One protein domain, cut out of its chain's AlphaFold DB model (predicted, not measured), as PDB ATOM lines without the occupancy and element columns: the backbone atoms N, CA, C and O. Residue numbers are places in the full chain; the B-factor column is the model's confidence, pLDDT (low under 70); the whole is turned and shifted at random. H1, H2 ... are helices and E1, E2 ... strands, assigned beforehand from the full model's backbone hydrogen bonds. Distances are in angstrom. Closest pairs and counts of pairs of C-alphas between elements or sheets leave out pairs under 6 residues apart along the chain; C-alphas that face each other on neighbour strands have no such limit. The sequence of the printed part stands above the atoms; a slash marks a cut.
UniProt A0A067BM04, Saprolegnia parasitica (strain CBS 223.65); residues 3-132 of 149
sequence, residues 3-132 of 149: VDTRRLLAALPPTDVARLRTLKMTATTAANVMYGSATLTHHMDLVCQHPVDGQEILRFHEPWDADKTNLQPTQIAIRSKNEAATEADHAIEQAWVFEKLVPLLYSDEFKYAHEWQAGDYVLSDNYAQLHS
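This is residues 3 to 132 of the 149 residues of a protein of Saprolegnia parasitica (strain CBS 223.65) (UniProt A0A067BM04). A slab of three strands, E2, E1 and E5, has the long helix H3 slantwise over one face, making two layers, a sheet with a helix on one face. At one end E2 turns sharply into the small hairpin E3 and E4, on which H1 packs, while the tip of a long loop, residues 115 to 121, sticks out. The 130 printed residues run H1, H2, E1, E2, E3, E4, E5, H3, E6; the class is mixed, helices and strands, with under half of the residues in named elements. The whole is compact, with a radius of gyration of the C-alphas of 15.9 A and spans of 54 by 38 by 29 A.

Inner strand E1, residues 23 to 29, is antiparallel to E2, residues 40 to 45, its hairpin partner, with N 27 and O 42 2.9 A apart, and to E5, residues 74 to 80, with N 26 and O 77 2.8 A apart. H3, residues 87 to 106, is over E5 at a height over the sheet of 8.9 A; their closest C-alphas, of Ile 78 and Gln 94, are 4.9 A apart. E2 runs on into E3, residues 47 to 49, at 85 degrees. E3 forms an antiparallel hairpin with E4, residues 56 to 58, with N 57 and O 48 2.9 A apart. The closest C-alphas of E4 and H1, residues 5 to 11, are those of Ile 57 and Arg 6, 5.1 A apart. H2, residues 14 to 21, only grazes the three-stranded sheet. E6, residues 129 to 131, pairs with no named strand. Every O i to N i+4 pair is within hydrogen-bond range in H1 and H2, and 13 of 16 in H3.

H1 begins at C-alpha 5 (-34.428, -12.185, -35.009); E6 ends at C-alpha 131 (-24.243, -12.502, -36.257). H3 measures 28.9 A, E1 19.9 A and E5 19.8 A.

The C-alphas farthest apart, of Ala 84 and Ala 118, are 54.1 A apart. The printed part has no cut; the links E4 to E5 and H3 to E6 are long. Residues 31 to 37 have pLDDT under 70.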
ATOM      1  N   VAL A   3     -28.659 -13.397 -38.807       97.69
ATOM      2  CA  VAL A   3     -30.020 -13.891 -38.578       97.69
ATOM      3  C   VAL A   3     -30.865 -12.710 -38.119       97.69
ATOM      4  O   VAL A   3     -30.535 -12.084 -37.112       97.69
ATOM      5  N   ASP A   4     -31.936 -12.404 -38.852       97.06
ATOM      6  CA  ASP A   4     -32.934 -11.417 -38.425       97.06
ATOM      7  C   ASP A   4     -33.847 -12.051 -37.374       97.06
ATOM      8  O   ASP A   4     -34.617 -12.976 -37.661       97.06
ATOM      9  N   THR A   5     -33.745 -11.567 -36.140       97.06
ATOM     10  CA  THR A   5     -34.428 -12.185 -35.009       97.06
ATOM     11  C   THR A   5     -35.911 -11.866 -34.975       97.06
ATOM     12  O   THR A   5     -36.664 -12.652 -34.410       97.06
ATOM     13  N   ARG A   6     -36.357 -10.799 -35.650       97.06
ATOM     14  CA  ARG A   6     -37.786 -10.497 -35.831       97.06
ATOM     15  C   ARG A   6     -38.432 -11.567 -36.692       97.06
ATOM     16  O   ARG A   6     -39.474 -12.111 -36.339       97.06
ATOM     17  N   ARG A   7     -37.772 -11.911 -37.803       97.12
ATOM     18  CA  ARG A   7     -38.246 -12.953 -38.721       97.12
ATOM     19  C   ARG A   7     -38.245 -14.326 -38.054       97.12
ATOM     20  O   ARG A   7     -39.207 -15.068 -38.219       97.12
ATOM     21  N   LEU A   8     -37.195 -14.648 -37.297       97.44
ATOM     22  CA  LEU A   8     -37.131 -15.901 -36.543       97.44
ATOM     23  C   LEU A   8     -38.249 -15.962 -35.495       97.44
ATOM     24  O   LEU A   8     -39.000 -16.931 -35.472       97.44
ATOM     25  N   LEU A   9     -38.407 -14.917 -34.678       97.62
ATOM     26  CA  LEU A   9     -39.428 -14.864 -33.631       97.62
ATOM     27  C   LEU A   9     -40.850 -14.965 -34.204       97.62
ATOM     28  O   LEU A   9     -41.665 -15.707 -33.664       97.62
ATOM     29  N   ALA A  10     -41.128 -14.286 -35.320       97.12
ATOM     30  CA  ALA A  10     -42.426 -14.326 -35.995       97.12
ATOM     31  C   ALA A  10     -42.767 -15.699 -36.605       97.12
ATOM     32  O   ALA A  10     -43.943 -16.010 -36.783       97.12
ATOM     33  N   ALA A  11     -41.761 -16.513 -36.932       97.44
ATOM     34  CA  ALA A  11     -41.954 -17.855 -37.480       97.44
ATOM     35  C   ALA A  11     -42.163 -18.932 -36.399       97.44
ATOM     36  O   ALA A  11     -42.596 -20.043 -36.711       97.44
ATOM     37  N   LEU A  12     -41.859 -18.634 -35.131       97.94
ATOM     38  CA  LEU A  12     -42.056 -19.580 -34.034       97.94
ATOM     39  C   LEU A  12     -43.548 -19.741 -33.687       97.94
ATOM     40  O   LEU A  12     -44.316 -18.780 -33.770       97.94
ATOM     41  N   PRO A  13     -43.974 -20.932 -33.221       98.25
ATOM     42  CA  PRO A  13     -45.316 -21.123 -32.686       98.25
ATOM     43  C   PRO A  13     -45.643 -20.098 -31.585       98.25
ATOM     44  O   PRO A  13     -44.798 -19.856 -30.717       98.25
ATOM     45  N   PRO A  14     -46.871 -19.545 -31.525       98.00
ATOM     46  CA  PRO A  14     -47.238 -18.558 -30.504       98.00
ATOM     47  C   PRO A  14     -47.026 -19.039 -29.061       98.00
ATOM     48  O   PRO A  14     -46.707 -18.238 -28.183       98.00
ATOM     49  N   THR A  15     -47.165 -20.345 -28.815       98.12
ATOM     50  CA  THR A  15     -46.875 -20.981 -27.519       98.12
ATOM     51  C   THR A  15     -45.396 -20.898 -27.152       98.12
ATOM     52  O   THR A  15     -45.067 -20.635 -25.997       98.12
ATOM     53  N   ASP A  16     -44.506 -21.063 -28.131       98.31
ATOM     54  CA  ASP A  16     -43.057 -20.998 -27.940       98.31
ATOM     55  C   ASP A  16     -42.629 -19.550 -27.688       98.31
ATOM     56  O   ASP A  16     -41.855 -19.286 -26.770       98.31
ATOM     57  N   VAL A  17     -43.199 -18.594 -28.429       98.31
ATOM     58  CA  VAL A  17     -42.975 -17.158 -28.198       98.31
ATOM     59  C   VAL A  17     -43.456 -16.749 -26.802       98.31
ATOM     60  O   VAL A  17     -42.733 -16.072 -26.070       98.31
ATOM     61  N   ALA A  18     -44.648 -17.195 -26.390       98.19
ATOM     62  CA  ALA A  18     -45.166 -16.936 -25.047       98.19
ATOM     63  C   ALA A  18     -44.247 -17.510 -23.961       98.19
ATOM     64  O   ALA A  18     -43.976 -16.821 -22.977       98.19
ATOM     65  N   ARG A  19     -43.710 -18.720 -24.164       98.12
ATOM     66  CA  ARG A  19     -42.717 -19.321 -23.266       98.12
ATOM     67  C   ARG A  19     -41.439 -18.483 -23.206       98.12
ATOM     68  O   ARG A  19     -41.028 -18.110 -22.111       98.12
ATOM     69  N   LEU A  20     -40.867 -18.093 -24.349       98.44
ATOM     70  CA  LEU A  20     -39.649 -17.271 -24.419       98.44
ATOM     71  C   LEU A  20     -39.790 -15.922 -23.693       98.44
ATOM     72  O   LEU A  20     -38.844 -15.483 -23.039       98.44
ATOM     73  N   ARG A  21     -40.970 -15.287 -23.727       98.25
ATOM     74  CA  ARG A  21     -41.244 -14.038 -22.980       98.25
ATOM     75  C   ARG A  21     -41.086 -14.187 -21.463       98.25
ATOM     76  O   ARG A  21     -40.820 -13.197 -20.777       98.25
ATOM     77  N   THR A  22     -41.217 -15.403 -20.933       98.19
ATOM     78  CA  THR A  22     -41.048 -15.695 -19.499       98.19
ATOM     79  C   THR A  22     -39.597 -15.952 -19.094       98.19
ATOM     80  O   THR A  22     -39.332 -16.186 -17.917       98.19
ATOM     81  N   LEU A  23     -38.651 -15.899 -20.035       98.38
ATOM     82  CA  LEU A  23     -37.261 -16.282 -19.814       98.38
ATOM     83  C   LEU A  23     -36.306 -15.093 -19.958       98.38
ATOM     84  O   LEU A  23     -36.544 -14.146 -20.716       98.38
ATOM     85  N   LYS A  24     -35.194 -15.172 -19.230       97.94
ATOM     86  CA  LYS A  24     -34.063 -14.246 -19.310       97.94
ATOM     87  C   LYS A  24     -32.765 -15.012 -19.523       97.94
ATOM     88  O   LYS A  24     -32.601 -16.130 -19.033       97.94
ATOM     89  N   MET A  25     -31.840 -14.385 -20.228       97.19
ATOM     90  CA  MET A  25     -30.500 -14.875 -20.487       97.19
ATOM     91  C   MET A  25     -29.479 -14.068 -19.688       97.19
ATOM     92  O   MET A  25     -29.535 -12.838 -19.639       97.19
ATOM     93  N   THR A  26     -28.514 -14.769 -19.103       96.69
ATOM     94  CA  THR A  26     -27.258 -14.188 -18.630       96.69
ATOM     95  C   THR A  26     -26.134 -14.699 -19.517       96.69
ATOM     96  O   THR A  26     -25.958 -15.911 -19.635       96.69
ATOM     97  N   ALA A  27     -25.394 -13.786 -20.139       93.12
ATOM     98  CA  ALA A  27     -24.188 -14.098 -20.888       93.12
ATOM     99  C   ALA A  27     -22.964 -13.640 -20.092       93.12
ATOM    100  O   ALA A  27     -22.866 -12.463 -19.738       93.12
ATOM    101  N   THR A  28     -22.047 -14.568 -19.834       90.62
ATOM    102  CA  THR A  28     -20.816 -14.316 -19.084       90.62
ATOM    103  C   THR A  28     -19.617 -14.627 -19.965       90.62
ATOM    104  O   THR A  28     -19.381 -15.781 -20.328       90.62
ATOM    105  N   THR A  29     -18.837 -13.601 -20.286       83.62
ATOM    106  CA  THR A  29     -17.566 -13.744 -21.002       83.62
ATOM    107  C   THR A  29     -16.422 -13.557 -20.013       83.62
ATOM    108  O   THR A  29     -16.389 -12.579 -19.258       83.62
ATOM    109  N   ALA A  30     -15.490 -14.514 -19.997       77.00
ATOM    110  CA  ALA A  30     -14.335 -14.474 -19.104       77.00
ATOM    111  C   ALA A  30     -13.492 -13.203 -19.318       77.00
ATOM    112  O   ALA A  30     -13.477 -12.625 -20.401       77.00
ATOM    113  N   ALA A  31     -12.780 -12.776 -18.273       68.81
ATOM    114  CA  ALA A  31     -11.951 -11.577 -18.307       68.81
ATOM    115  C   ALA A  31     -10.916 -11.626 -19.439       68.81
ATOM    116  O   ALA A  31     -10.024 -12.474 -19.443       68.81
ATOM    117  N   ASN A  32     -11.006 -10.691 -20.384       63.84
ATOM    118  CA  ASN A  32     -10.057 -10.546 -21.483       63.84
ATOM    119  C   ASN A  32      -9.165  -9.335 -21.267       63.84
ATOM    120  O   ASN A  32      -9.675  -8.223 -21.144       63.84
ATOM    121  N   VAL A  33      -7.847  -9.511 -21.342       59.47
ATOM    122  CA  VAL A  33      -6.906  -8.381 -21.329       59.47
ATOM    123  C   VAL A  33      -7.197  -7.406 -22.483       59.47
ATOM    124  O   VAL A  33      -7.090  -6.196 -22.306       59.47
ATOM    125  N   MET A  34      -7.680  -7.907 -23.627       58.47
ATOM    126  CA  MET A  34      -8.081  -7.093 -24.785       58.47
ATOM    127  C   MET A  34      -9.380  -6.296 -24.568       58.47
ATOM    128  O   MET A  34      -9.635  -5.354 -25.311       58.47
ATOM    129  N   TYR A  35     -10.193  -6.653 -23.565       56.22
ATOM    130  CA  TYR A  35     -11.461  -5.987 -23.226       56.22
ATOM    131  C   TYR A  35     -11.472  -5.454 -21.781       56.22
ATOM    132  O   TYR A  35     -12.518  -5.394 -21.141       56.22
ATOM    133  N   GLY A  36     -10.308  -5.056 -21.254       59.88
ATOM    134  CA  GLY A  36     -10.211  -4.353 -19.968       59.88
ATOM    135  C   GLY A  36     -10.083  -5.243 -18.728       59.88
ATOM    136  O   GLY A  36     -10.268  -4.757 -17.617       59.88
ATOM    137  N   SER A  37      -9.748  -6.527 -18.895       63.75
ATOM    138  CA  SER A  37      -9.449  -7.492 -17.818       63.75
ATOM    139  C   SER A  37     -10.571  -7.724 -16.796       63.75
ATOM    140  O   SER A  37     -10.321  -8.306 -15.742       63.75
ATOM    141  N   ALA A  38     -11.807  -7.325 -17.098       70.06
ATOM    142  CA  ALA A  38     -12.977  -7.591 -16.268       70.06
ATOM    143  C   ALA A  38     -13.845  -8.688 -16.893       70.06
ATOM    144  O   ALA A  38     -14.019  -8.740 -18.112       70.06
ATOM    145  N   THR A  39     -14.406  -9.558 -16.053       78.06
ATOM    146  CA  THR A  39     -15.485 -10.463 -16.464       78.06
ATOM    147  C   THR A  39     -16.683  -9.624 -16.893       78.06
ATOM    148  O   THR A  39     -17.175  -8.807 -16.111       78.06
ATOM    149  N   LEU A  40     -17.164  -9.827 -18.117       82.56
ATOM    150  CA  LEU A  40     -18.330  -9.122 -18.639       82.56
ATOM    151  C   LEU A  40     -19.560 -10.002 -18.447       82.56
ATOM    152  O   LEU A  40     -19.616 -11.115 -18.966       82.56
ATOM    153  N   THR A  41     -20.526  -9.508 -17.673       87.88
ATOM    154  CA  THR A  41     -21.809 -10.184 -17.443       87.88
ATOM    155  C   THR A  41     -22.931  -9.310 -17.979       87.88
ATOM    156  O   THR A  41     -23.072  -8.156 -17.577       87.88
ATOM    157  N   HIS A  42     -23.733  -9.865 -18.881       89.75
ATOM    158  CA  HIS A  42     -24.869  -9.185 -19.489       89.75
ATOM    159  C   HIS A  42     -26.156  -9.940 -19.182       89.75
ATOM    160  O   HIS A  42     -26.262 -11.130 -19.475       89.75
ATOM    161  N   HIS A  43     -27.146  -9.233 -18.640       94.00
ATOM    162  CA  HIS A  43     -28.490  -9.757 -18.413       94.00
ATOM    163  C   HIS A  43     -29.442  -9.179 -19.452       94.00
ATOM    164  O   HIS A  43     -29.434  -7.972 -19.697       94.00
ATOM    165  N   MET A  44     -30.263 -10.027 -20.059       94.50
ATOM    166  CA  MET A  44     -31.272  -9.590 -21.018       94.50
ATOM    167  C   MET A  44     -32.465 -10.534 -21.030       94.50
ATOM    168  O   MET A  44     -32.318 -11.740 -20.843       94.50
ATOM    169  N   ASP A  45     -33.645  -9.989 -21.281       97.50
ATOM    170  CA  ASP A  45     -34.810 -10.801 -21.606       97.50
ATOM    171  C   ASP A  45     -34.617 -11.442 -22.982       97.50
ATOM    172  O   ASP A  45     -34.078 -10.799 -23.884       97.50
ATOM    173  N   LEU A  46     -35.054 -12.696 -23.153       97.75
ATOM    174  CA  LEU A  46     -34.961 -13.346 -24.465       97.75
ATOM    175  C   LEU A  46     -35.822 -12.620 -25.497       97.75
ATOM    176  O   LEU A  46     -35.400 -12.444 -26.632       97.75
ATOM    177  N   VAL A  47     -37.007 -12.168 -25.097       98.12
ATOM    178  CA  VAL A  47     -37.896 -11.366 -25.937       98.12
ATOM    179  C   VAL A  47     -37.965  -9.959 -25.356       98.12
ATOM    180  O   VAL A  47     -38.358  -9.795 -24.200       98.12
ATOM    181  N   CYS A  48     -37.583  -8.954 -26.141       96.44
ATOM    182  CA  CYS A  48     -37.637  -7.548 -25.744       96.44
ATOM    183  C   CYS A  48     -38.103  -6.659 -26.903       96.44
ATOM    184  O   CYS A  48     -38.302  -7.136 -28.017       96.44
ATOM    185  N   GLN A  49     -38.285  -5.365 -26.641       97.38
ATOM    186  CA  GLN A  49     -38.636  -4.394 -27.675       97.38
ATOM    187  C   GLN A  49     -37.377  -3.752 -28.253       97.38
ATOM    188  O   GLN A  49     -36.445  -3.416 -27.517       97.38
ATOM    189  N   HIS A  50     -37.349  -3.584 -29.567       96.62
ATOM    190  CA  HIS A  50     -36.314  -2.842 -30.256       96.62
ATOM    191  C   HIS A  50     -36.400  -1.355 -29.858       96.62
ATOM    192  O   HIS A  50     -37.493  -0.783 -29.845       96.62
ATOM    193  N   PRO A  51     -35.279  -0.706 -29.494       94.88
ATOM    194  CA  PRO A  51     -35.312   0.582 -28.796       94.88
ATOM    195  C   PRO A  51     -35.772   1.765 -29.658       94.88
ATOM    196  O   PRO A  51     -36.112   2.808 -29.107       94.88
ATOM    197  N   VAL A  52     -35.765   1.631 -30.988       94.75
ATOM    198  CA  VAL A  52     -36.097   2.732 -31.911       94.75
ATOM    199  C   VAL A  52     -37.540   2.660 -32.404       94.75
ATOM    200  O   VAL A  52     -38.233   3.670 -32.423       94.75
ATOM    201  N   ASP A  53     -37.996   1.482 -32.820       94.25
ATOM    202  CA  ASP A  53     -39.295   1.284 -33.476       94.25
ATOM    203  C   ASP A  53     -40.291   0.483 -32.621       94.25
ATOM    204  O   ASP A  53     -41.455   0.352 -33.001       94.25
ATOM    205  N   GLY A  54     -39.861  -0.034 -31.465       96.25
ATOM    206  CA  GLY A  54     -40.706  -0.791 -30.547       96.25
ATOM    207  C   GLY A  54     -41.155  -2.150 -31.081       96.25
ATOM    208  O   GLY A  54     -42.140  -2.680 -30.576       96.25
ATOM    209  N   GLN A  55     -40.496  -2.701 -32.106       96.69
ATOM    210  CA  GLN A  55     -40.804  -4.043 -32.600       96.69
ATOM    211  C   GLN A  55     -40.273  -5.120 -31.653       96.69
ATOM    212  O   GLN A  55     -39.191  -4.985 -31.083       96.69
ATOM    213  N   GLU A  56     -40.998  -6.231 -31.537       97.00
ATOM    214  CA  GLU A  56     -40.551  -7.351 -30.717       97.00
ATOM    215  C   GLU A  56     -39.367  -8.070 -31.394       97.00
ATOM    216  O   GLU A  56     -39.439  -8.468 -32.559       97.00
ATOM    217  N   ILE A  57     -38.269  -8.228 -30.655       97.81
ATOM    218  CA  ILE A  57     -37.025  -8.859 -31.103       97.81
ATOM    219  C   ILE A  57     -36.622  -9.983 -30.152       97.81
ATOM    220  O   ILE A  57     -36.879  -9.931 -28.946       97.81
ATOM    221  N   LEU A  58     -35.935 -10.990 -30.693       97.81
ATOM    222  CA  LEU A  58     -35.283 -12.026 -29.897       97.81
ATOM    223  C   LEU A  58     -33.814 -11.637 -29.656       97.81
ATOM    224  O   LEU A  58     -33.054 -11.415 -30.599       97.81
ATOM    225  N   ARG A  59     -33.411 -11.573 -28.387       95.56
ATOM    226  CA  ARG A  59     -32.029 -11.381 -27.933       95.56
ATOM    227  C   ARG A  59     -31.506 -12.712 -27.421       95.56
ATOM    228  O   ARG A  59     -31.944 -13.210 -26.389       95.56
ATOM    229  N   PHE A  60     -30.569 -13.299 -28.151       96.06
ATOM    230  CA  PHE A  60     -30.038 -14.614 -27.823       96.06
ATOM    231  C   PHE A  60     -28.559 -14.706 -28.181       96.06
ATOM    232  O   PHE A  60     -28.093 -14.080 -29.128       96.06
ATOM    233  N   HIS A  61     -27.823 -15.498 -27.416       93.38
ATOM    234  CA  HIS A  61     -26.455 -15.877 -27.713       93.38
ATOM    235  C   HIS A  61     -26.382 -17.390 -27.542       93.38
ATOM    236  O   HIS A  61     -26.813 -17.917 -26.519       93.38
ATOM    237  N   GLU A  62     -25.877 -18.101 -28.548       92.06
ATOM    238  CA  GLU A  62     -25.710 -19.546 -28.421       92.06
ATOM    239  C   GLU A  62     -24.608 -19.870 -27.396       92.06
ATOM    240  O   GLU A  62     -23.673 -19.079 -27.240       92.06
ATOM    241  N   PRO A  63     -24.664 -21.013 -26.699       89.44
ATOM    242  CA  PRO A  63     -23.545 -21.443 -25.871       89.44
ATOM    243  C   PRO A  63     -22.277 -21.583 -26.728       89.44
ATOM    244  O   PRO A  63     -22.268 -22.269 -27.762       89.44
ATOM    245  N   TRP A  64     -21.213 -20.896 -26.304       85.38
ATOM    246  CA  TRP A  64     -19.945 -20.829 -27.026       85.38
ATOM    247  C   TRP A  64     -18.803 -21.303 -26.133       85.38
ATOM    248  O   TRP A  64     -18.057 -20.505 -25.561       85.38
ATOM    249  N   ASP A  65     -18.722 -22.622 -25.992       80.38
ATOM    250  CA  ASP A  65     -17.781 -23.303 -25.111       80.38
ATOM    251  C   ASP A  65     -16.358 -23.363 -25.691       80.38
ATOM    252  O   ASP A  65     -16.086 -22.960 -26.826       80.38
ATOM    253  N   ALA A  66     -15.411 -23.827 -24.871       73.94
ATOM    254  CA  ALA A  66     -13.983 -23.831 -25.192       73.94
ATOM    255  C   ALA A  66     -13.612 -24.771 -26.355       73.94
ATOM    256  O   ALA A  66     -12.561 -24.614 -26.966       73.94
ATOM    257  N   ASP A  67     -14.467 -25.735 -26.689       77.12
ATOM    258  CA  ASP A  67     -14.311 -26.605 -27.857       77.12
ATOM    259  C   ASP A  67     -14.618 -25.878 -29.181       77.12
ATOM    260  O   ASP A  67     -14.094 -26.252 -30.232       77.12
ATOM    261  N   LYS A  68     -15.413 -24.801 -29.137       71.75
ATOM    262  CA  LYS A  68     -15.772 -23.977 -30.301       71.75
ATOM    263  C   LYS A  68     -14.802 -22.823 -30.559       71.75
ATOM    264  O   LYS A  68     -14.910 -22.154 -31.591       71.75
ATOM    265  N   THR A  69     -13.872 -22.533 -29.645       71.44
ATOM    266  CA  THR A  69     -12.982 -21.374 -29.781       71.44
ATOM    267  C   THR A  69     -11.632 -21.531 -29.096       71.44
ATOM    268  O   THR A  69     -11.534 -21.974 -27.963       71.44
ATOM    269  N   ASN A  70     -10.586 -21.040 -29.766       71.00
ATOM    270  CA  ASN A  70      -9.266 -20.837 -29.157       71.00
ATOM    271  C   ASN A  70      -9.189 -19.520 -28.357       71.00
ATOM    272  O   ASN A  70      -8.142 -19.189 -27.804       71.00
ATOM    273  N   LEU A  71     -10.264 -18.725 -28.375       75.50
ATOM    274  CA  LEU A  71     -10.431 -17.525 -27.559       75.50
ATOM    275  C   LEU A  71     -11.206 -17.872 -26.281       75.50
ATOM    276  O   LEU A  71     -11.323 -19.027 -25.890       75.50
ATOM    277  N   GLN A  72     -11.729 -16.856 -25.606       75.56
ATOM    278  CA  GLN A  72     -12.455 -17.050 -24.362       75.56
ATOM    279  C   GLN A  72     -13.874 -17.553 -24.622       75.56
ATOM    280  O   GLN A  72     -14.577 -16.964 -25.452       75.56
ATOM    281  N   PRO A  73     -14.306 -18.609 -23.917       83.62
ATOM    282  CA  PRO A  73     -15.668 -19.092 -24.020       83.62
ATOM    283  C   PRO A  73     -16.647 -18.071 -23.434       83.62
ATOM    284  O   PRO A  73     -16.310 -17.296 -22.531       83.62
ATOM    285  N   THR A  74     -17.870 -18.087 -23.953       86.75
ATOM    286  CA  THR A  74     -18.991 -17.319 -23.404       86.75
ATOM    287  C   THR A  74     -20.027 -18.295 -22.879       86.75
ATOM    288  O   THR A  74     -20.620 -19.064 -23.638       86.75
ATOM    289  N   GLN A  75     -20.225 -18.255 -21.564       91.12
ATOM    290  CA  GLN A  75     -21.191 -19.093 -20.869       91.12
ATOM    291  C   GLN A  75     -22.560 -18.434 -20.913       91.12
ATOM    292  O   GLN A  75     -22.698 -17.249 -20.602       91.12
ATOM    293  N   ILE A  76     -23.567 -19.219 -21.279       94.69
ATOM    294  CA  ILE A  76     -24.949 -18.766 -21.399       94.69
ATOM    295  C   ILE A  76     -25.797 -19.512 -20.380       94.69
ATOM    296  O   ILE A  76     -25.828 -20.739 -20.381       94.69
ATOM    297  N   ALA A  77     -26.498 -18.759 -19.534       96.31
ATOM    298  CA  ALA A  77     -27.475 -19.288 -18.596       96.31
ATOM    299  C   ALA A  77     -28.870 -18.758 -18.938       96.31
ATOM    300  O   ALA A  77     -29.076 -17.541 -18.983       96.31
ATOM    301  N   ILE A  78     -29.830 -19.660 -19.137       97.75
ATOM    302  CA  ILE A  78     -31.244 -19.312 -19.322       97.75
ATOM    303  C   ILE A  78     -31.990 -19.593 -18.024       97.75
ATOM    304  O   ILE A  78     -31.892 -20.682 -17.461       97.75
ATOM    305  N   ARG A  79     -32.739 -18.605 -17.533       97.38
ATOM    306  CA  ARG A  79     -33.532 -18.726 -16.307       97.38
ATOM    307  C   ARG A  79     -34.956 -18.252 -16.536       97.38
ATOM    308  O   ARG A  79     -35.197 -17.298 -17.275       97.38
ATOM    309  N   SER A  80     -35.887 -18.900 -15.847       96.81
ATOM    310  CA  SER A  80     -37.260 -18.414 -15.740       96.81
ATOM    311  C   SER A  80     -37.293 -17.101 -14.959       96.81
ATOM    312  O   SER A  80     -36.495 -16.884 -14.043       96.81
ATOM    313  N   LYS A  81     -38.214 -16.212 -15.329       96.69
ATOM    314  CA  LYS A  81     -38.543 -15.004 -14.562       96.69
ATOM    315  C   LYS A  81     -39.399 -15.320 -13.330       96.69
ATOM    316  O   LYS A  81     -39.559 -14.447 -12.488       96.69
ATOM    317  N   ASN A  82     -39.938 -16.537 -13.217       95.19
ATOM    318  CA  ASN A  82     -40.673 -16.978 -12.034       95.19
ATOM    319  C   ASN A  82     -39.715 -17.172 -10.848       95.19
ATOM    320  O   ASN A  82     -38.828 -18.020 -10.902       95.19
ATOM    321  N   GLU A  83     -39.927 -16.420  -9.769       91.69
ATOM    322  CA  GLU A  83     -39.110 -16.478  -8.549       91.69
ATOM    323  C   GLU A  83     -39.243 -17.806  -7.790       91.69
ATOM    324  O   GLU A  83     -38.333 -18.186  -7.060       91.69
ATOM    325  N   ALA A  84     -40.347 -18.533  -7.982       95.38
ATOM    326  CA  ALA A  84     -40.562 -19.850  -7.384       95.38
ATOM    327  C   ALA A  84     -39.944 -21.001  -8.201       95.38
ATOM    328  O   ALA A  84     -40.058 -22.158  -7.798       95.38
ATOM    329  N   ALA A  85     -39.333 -20.712  -9.358       95.44
ATOM    330  CA  ALA A  85     -38.701 -21.731 -10.185       95.44
ATOM    331  C   ALA A  85     -37.458 -22.308  -9.496       95.44
ATOM    332  O   ALA A  85     -36.641 -21.589  -8.922       95.44
ATOM    333  N   THR A  86     -37.305 -23.622  -9.589       97.19
ATOM    334  CA  THR A  86     -36.146 -24.343  -9.064       97.19
ATOM    335  C   THR A  86     -34.995 -24.357 -10.076       97.19
ATOM    336  O   THR A  86     -35.177 -24.094 -11.266       97.19
ATOM    337  N   GLU A  87     -33.791 -24.738  -9.636       96.12
ATOM    338  CA  GLU A  87     -32.664 -24.953 -10.560       96.12
ATOM    339  C   GLU A  87     -32.961 -26.053 -11.598       96.12
ATOM    340  O   GLU A  87     -32.482 -25.973 -12.729       96.12
ATOM    341  N   ALA A  88     -33.790 -27.047 -11.254       96.69
ATOM    342  CA  ALA A  88     -34.230 -28.071 -12.200       96.69
ATOM    343  C   ALA A  88     -35.133 -27.478 -13.295       96.69
ATOM    344  O   ALA A  88     -34.946 -27.787 -14.472       96.69
ATOM    345  N   ASP A  89     -36.047 -26.573 -12.932       97.19
ATOM    346  CA  ASP A  89     -36.897 -25.872 -13.901       97.19
ATOM    347  C   ASP A  89     -36.051 -25.017 -14.851       97.19
ATOM    348  O   ASP A  89     -36.250 -25.037 -16.064       97.19
ATOM    349  N   HIS A  90     -35.049 -24.307 -14.324       97.06
ATOM    350  CA  HIS A  90     -34.116 -23.536 -15.148       97.06
ATOM    351  C   HIS A  90     -33.336 -24.410 -16.136       97.06
ATOM    352  O   HIS A  90     -33.197 -24.033 -17.299       97.06
ATOM    353  N   ALA A  91     -32.867 -25.585 -15.709       96.94
ATOM    354  CA  ALA A  91     -32.165 -26.516 -16.588       96.94
ATOM    355  C   ALA A  91     -33.064 -27.028 -17.729       96.94
ATOM    356  O   ALA A  91     -32.606 -27.118 -18.871       96.94
ATOM    357  N   ILE A  92     -34.343 -27.303 -17.443       97.75
ATOM    358  CA  ILE A  92     -35.339 -27.704 -18.450       97.75
ATOM    359  C   ILE A  92     -35.565 -26.579 -19.467       97.75
ATOM    360  O   ILE A  92     -35.527 -26.827 -20.674       97.75
ATOM    361  N   GLU A  93     -35.767 -25.343 -19.001       97.94
ATOM    362  CA  GLU A  93     -35.947 -24.184 -19.884       97.94
ATOM    363  C   GLU A  93     -34.711 -23.934 -20.752       97.94
ATOM    364  O   GLU A  93     -34.829 -23.711 -21.955       97.94
ATOM    365  N   GLN A  94     -33.516 -24.024 -20.169       97.62
ATOM    366  CA  GLN A  94     -32.267 -23.843 -20.898       97.62
ATOM    367  C   GLN A  94     -32.076 -24.887 -21.996       97.62
ATOM    368  O   GLN A  94     -31.774 -24.523 -23.134       97.62
ATOM    369  N   ALA A  95     -32.263 -26.168 -21.669       97.69
ATOM    370  CA  ALA A  95     -32.144 -27.247 -22.642       97.69
ATOM    371  C   ALA A  95     -33.130 -27.048 -23.799       97.69
ATOM    372  O   ALA A  95     -32.725 -27.095 -24.960       97.69
ATOM    373  N   TRP A  96     -34.387 -26.719 -23.484       98.19
ATOM    374  CA  TRP A  96     -35.411 -26.446 -24.489       98.19
ATOM    375  C   TRP A  96     -35.049 -25.257 -25.390       98.19
ATOM    376  O   TRP A  96     -35.153 -25.366 -26.612       98.19
ATOM    377  N   VAL A  97     -34.585 -24.137 -24.822       98.25
ATOM    378  CA  VAL A  97     -34.170 -22.963 -25.610       98.25
ATOM    379  C   VAL A  97     -33.020 -23.318 -26.548       98.25
ATOM    380  O   VAL A  97     -33.053 -22.943 -27.720       98.25
ATOM    381  N   PHE A  98     -32.010 -24.040 -26.064       97.38
ATOM    382  CA  PHE A  98     -30.853 -24.400 -26.882       97.38
ATOM    383  C   PHE A  98     -31.224 -25.384 -27.992       97.38
ATOM    384  O   PHE A  98     -30.869 -25.145 -29.146       97.38
ATOM    385  N   GLU A  99     -31.984 -26.431 -27.673       97.44
ATOM    386  CA  GLU A  99     -32.476 -27.410 -28.648       97.44
ATOM    387  C   GLU A  99     -33.334 -26.743 -29.731       97.44
ATOM    388  O   GLU A  99     -33.224 -27.074 -30.911       97.44
ATOM    389  N   LYS A 100     -34.156 -25.761 -29.346       97.25
ATOM    390  CA  LYS A 100     -35.065 -25.080 -30.264       97.25
ATOM    391  C   LYS A 100     -34.374 -24.024 -31.122       97.25
ATOM    392  O   LYS A 100     -34.584 -23.995 -32.332       97.25
ATOM    393  N   LEU A 101     -33.608 -23.118 -30.513       97.62
ATOM    394  CA  LEU A 101     -33.121 -21.916 -31.195       97.62
ATOM    395  C   LEU A 101     -31.810 -22.145 -31.938       97.62
ATOM    396  O   LEU A 101     -31.657 -21.618 -33.038       97.62
ATOM    397  N   VAL A 102     -30.873 -22.922 -31.380       96.12
ATOM    398  CA  VAL A 102     -29.539 -23.081 -31.981       96.12
ATOM    399  C   VAL A 102     -29.628 -23.634 -33.408       96.12
ATOM    400  O   VAL A 102     -29.048 -23.006 -34.294       96.12
ATOM    401  N   PRO A 103     -30.394 -24.703 -33.711       96.25
ATOM    402  CA  PRO A 103     -30.516 -25.193 -35.086       96.25
ATOM    403  C   PRO A 103     -31.091 -24.148 -36.055       96.25
ATOM    404  O   PRO A 103     -30.658 -24.065 -37.206       96.25
ATOM    405  N   LEU A 104     -32.023 -23.308 -35.593       96.81
ATOM    406  CA  LEU A 104     -32.643 -22.265 -36.416       96.81
ATOM    407  C   LEU A 104     -31.655 -21.161 -36.806       96.81
ATOM    408  O   LEU A 104     -31.783 -20.612 -37.898       96.81
ATOM    409  N   LEU A 105     -30.638 -20.879 -35.980       95.38
ATOM    410  CA  LEU A 105     -29.591 -19.903 -36.318       95.38
ATOM    411  C   LEU A 105     -28.774 -20.313 -37.551       95.38
ATOM    412  O   LEU A 105     -28.218 -19.459 -38.242       95.38
ATOM    413  N   TYR A 106     -28.692 -21.617 -37.816       94.38
ATOM    414  CA  TYR A 106     -27.908 -22.190 -38.909       94.38
ATOM    415  C   TYR A 106     -28.765 -22.650 -40.098       94.38
ATOM    416  O   TYR A 106     -28.208 -22.901 -41.174       94.38
ATOM    417  N   SER A 107     -30.091 -22.718 -39.933       95.62
ATOM    418  CA  SER A 107     -31.057 -23.056 -40.986       95.62
ATOM    419  C   SER A 107     -30.988 -22.069 -42.151       95.62
ATOM    420  O   SER A 107     -31.000 -20.857 -41.938       95.62
ATOM    421  N   ASP A 108     -30.986 -22.574 -43.386       94.56
ATOM    422  CA  ASP A 108     -31.017 -21.747 -44.604       94.56
ATOM    423  C   ASP A 108     -32.283 -20.883 -44.711       94.56
ATOM    424  O   ASP A 108     -32.306 -19.900 -45.447       94.56
ATOM    425  N   GLU A 109     -33.324 -21.199 -43.938       96.19
ATOM    426  CA  GLU A 109     -34.522 -20.371 -43.855       96.19
ATOM    427  C   GLU A 109     -34.228 -19.002 -43.227       96.19
ATOM    428  O   GLU A 109     -34.673 -17.979 -43.751       96.19
ATOM    429  N   PHE A 110     -33.471 -18.965 -42.128       96.38
ATOM    430  CA  PHE A 110     -33.245 -17.747 -41.335       96.38
ATOM    431  C   PHE A 110     -31.852 -17.152 -41.523       96.38
ATOM    432  O   PHE A 110     -31.649 -15.954 -41.308       96.38
ATOM    433  N   LYS A 111     -30.893 -17.980 -41.929       94.94
ATOM    434  CA  LYS A 111     -29.493 -17.618 -42.082       94.94
ATOM    435  C   LYS A 111     -29.243 -16.862 -43.382       94.94
ATOM    436  O   LYS A 111     -29.416 -17.397 -44.471       94.94
ATOM    437  N   TYR A 112     -28.645 -15.683 -43.265       95.31
ATOM    438  CA  TYR A 112     -27.944 -15.024 -44.364       95.31
ATOM    439  C   TYR A 112     -26.424 -15.218 -44.230       95.31
ATOM    440  O   TYR A 112     -25.767 -14.679 -43.329       95.31
ATOM    441  N   ALA A 113     -25.839 -16.012 -45.127       93.25
ATOM    442  CA  ALA A 113     -24.397 -16.221 -45.209       93.25
ATOM    443  C   ALA A 113     -23.780 -15.246 -46.223       93.25
ATOM    444  O   ALA A 113     -23.761 -15.505 -47.417       93.25
ATOM    445  N   HIS A 114     -23.285 -14.107 -45.734       92.69
ATOM    446  CA  HIS A 114     -22.648 -13.108 -46.591       92.69
ATOM    447  C   HIS A 114     -21.271 -13.574 -47.097       92.69
ATOM    448  O   HIS A 114     -20.370 -13.861 -46.296       92.69
ATOM    449  N   GLU A 115     -21.115 -13.604 -48.417       90.56
ATOM    450  CA  GLU A 115     -19.853 -13.836 -49.116       90.56
ATOM    451  C   GLU A 115     -19.220 -12.491 -49.477       90.56
ATOM    452  O   GLU A 115     -19.691 -11.796 -50.369       90.56
ATOM    453  N   TRP A 116     -18.165 -12.126 -48.751       89.88
ATOM    454  CA  TRP A 116     -17.507 -10.829 -48.895       89.88
ATOM    455  C   TRP A 116     -16.809 -10.672 -50.245       89.88
ATOM    456  O   TRP A 116     -15.994 -11.517 -50.625       89.88
ATOM    457  N   GLN A 117     -17.026  -9.525 -50.878       91.25
ATOM    458  CA  GLN A 117     -16.302  -9.046 -52.050       91.25
ATOM    459  C   GLN A 117     -15.594  -7.721 -51.745       91.25
ATOM    460  O   GLN A 117     -15.931  -6.985 -50.813       91.25
ATOM    461  N   ALA A 118     -14.545  -7.420 -52.510       91.88
ATOM    462  CA  ALA A 118     -13.819  -6.167 -52.346       91.88
ATOM    463  C   ALA A 118     -14.734  -4.979 -52.684       91.88
ATOM    464  O   ALA A 118     -15.305  -4.927 -53.769       91.88
ATOM    465  N   GLY A 119     -14.827  -4.017 -51.763       94.44
ATOM    466  CA  GLY A 119     -15.705  -2.852 -51.897       94.44
ATOM    467  C   GLY A 119     -17.068  -3.001 -51.218       94.44
ATOM    468  O   GLY A 119     -17.819  -2.028 -51.202       94.44
ATOM    469  N   ASP A 120     -17.374  -4.157 -50.620       95.38
ATOM    470  CA  ASP A 120     -18.622  -4.342 -49.882       95.38
ATOM    471  C   ASP A 120     -18.683  -3.482 -48.617       95.38
ATOM    472  O   ASP A 120     -17.745  -3.420 -47.814       95.38
ATOM    473  N   TYR A 121     -19.856  -2.889 -48.403       95.31
ATOM    474  CA  TYR A 121     -20.243  -2.250 -47.153       95.31
ATOM    475  C   TYR A 121     -21.482  -2.954 -46.612       95.31
ATOM    476  O   TYR A 121     -22.499  -3.056 -47.295       95.31
ATOM    477  N   VAL A 122     -21.406  -3.416 -45.365       95.31
ATOM    478  CA  VAL A 122     -22.527  -4.060 -44.674       95.31
ATOM    479  C   VAL A 122     -22.965  -3.175 -43.517       95.31
ATOM    480  O   VAL A 122     -22.177  -2.884 -42.617       95.31
ATOM    481  N   LEU A 123     -24.240  -2.786 -43.529       95.19
ATOM    482  CA  LEU A 123     -24.930  -2.212 -42.377       95.19
ATOM    483  C   LEU A 123     -25.764  -3.309 -41.716       95.19
ATOM    484  O   LEU A 123     -26.525  -4.004 -42.386       95.19
ATOM    485  N   SER A 124     -25.602  -3.465 -40.405       95.12
ATOM    486  CA  SER A 124     -26.303  -4.473 -39.613       95.12
ATOM    487  C   SER A 124     -26.921  -3.818 -38.387       95.12
ATOM    488  O   SER A 124     -26.254  -3.076 -37.665       95.12
ATOM    489  N   ASP A 125     -28.202  -4.100 -38.171       95.44
ATOM    490  CA  ASP A 125     -28.928  -3.700 -36.973       95.44
ATOM    491  C   ASP A 125     -28.542  -4.639 -35.823       95.44
ATOM    492  O   ASP A 125     -29.039  -5.759 -35.710       95.44
ATOM    493  N   ASN A 126     -27.630  -4.186 -34.963       93.62
ATOM    494  CA  ASN A 126     -27.095  -4.991 -33.863       93.62
ATOM    495  C   ASN A 126     -28.102  -5.220 -32.714       93.62
ATOM    496  O   ASN A 126     -27.829  -6.008 -31.801       93.62
ATOM    497  N   TYR A 127     -29.254  -4.540 -32.720       94.06
ATOM    498  CA  TYR A 127     -30.331  -4.839 -31.781       94.06
ATOM    499  C   TYR A 127     -31.138  -6.044 -32.260       94.06
ATOM    500  O   TYR A 127     -31.319  -6.982 -31.479       94.06
ATOM    501  N   ALA A 128     -31.555  -6.027 -33.531       95.00
ATOM    502  CA  ALA A 128     -32.456  -7.015 -34.128       95.00
ATOM    503  C   ALA A 128     -31.764  -8.174 -34.872       95.00
ATOM    504  O   ALA A 128     -32.440  -9.101 -35.318       95.00
ATOM    505  N   GLN A 129     -30.440  -8.147 -35.049       96.38
ATOM    506  CA  GLN A 129     -29.711  -9.204 -35.751       96.38
ATOM    507  C   GLN A 129     -28.690  -9.901 -34.856       96.38
ATOM    508  O   GLN A 129     -27.891  -9.267 -34.166       96.38
ATOM    509  N   LEU A 130     -28.661 -11.231 -34.945       95.81
ATOM    510  CA  LEU A 130     -27.539 -12.030 -34.458       95.81
ATOM    511  C   LEU A 130     -26.557 -12.240 -35.595       95.81
ATOM    512  O   LEU A 130     -26.951 -12.421 -36.749       95.81
ATOM    513  N   HIS A 131     -25.272 -12.246 -35.270       93.44
ATOM    514  CA  HIS A 131     -24.243 -12.502 -36.257       93.44
ATOM    515  C   HIS A 131     -23.130 -13.370 -35.692       93.44
ATOM    516  O   HIS A 131     -22.764 -13.286 -34.524       93.44
ATOM    517  N   SER A 132     -22.572 -14.200 -36.563       88.69
ATOM    518  CA  SER A 132     -21.402 -15.015 -36.264       88.69
ATOM    519  C   SER A 132     -20.527 -15.151 -37.507       88.69
ATOM    520  O   SER A 132     -20.894 -14.754 -38.628       88.69
TER     521      SER A 132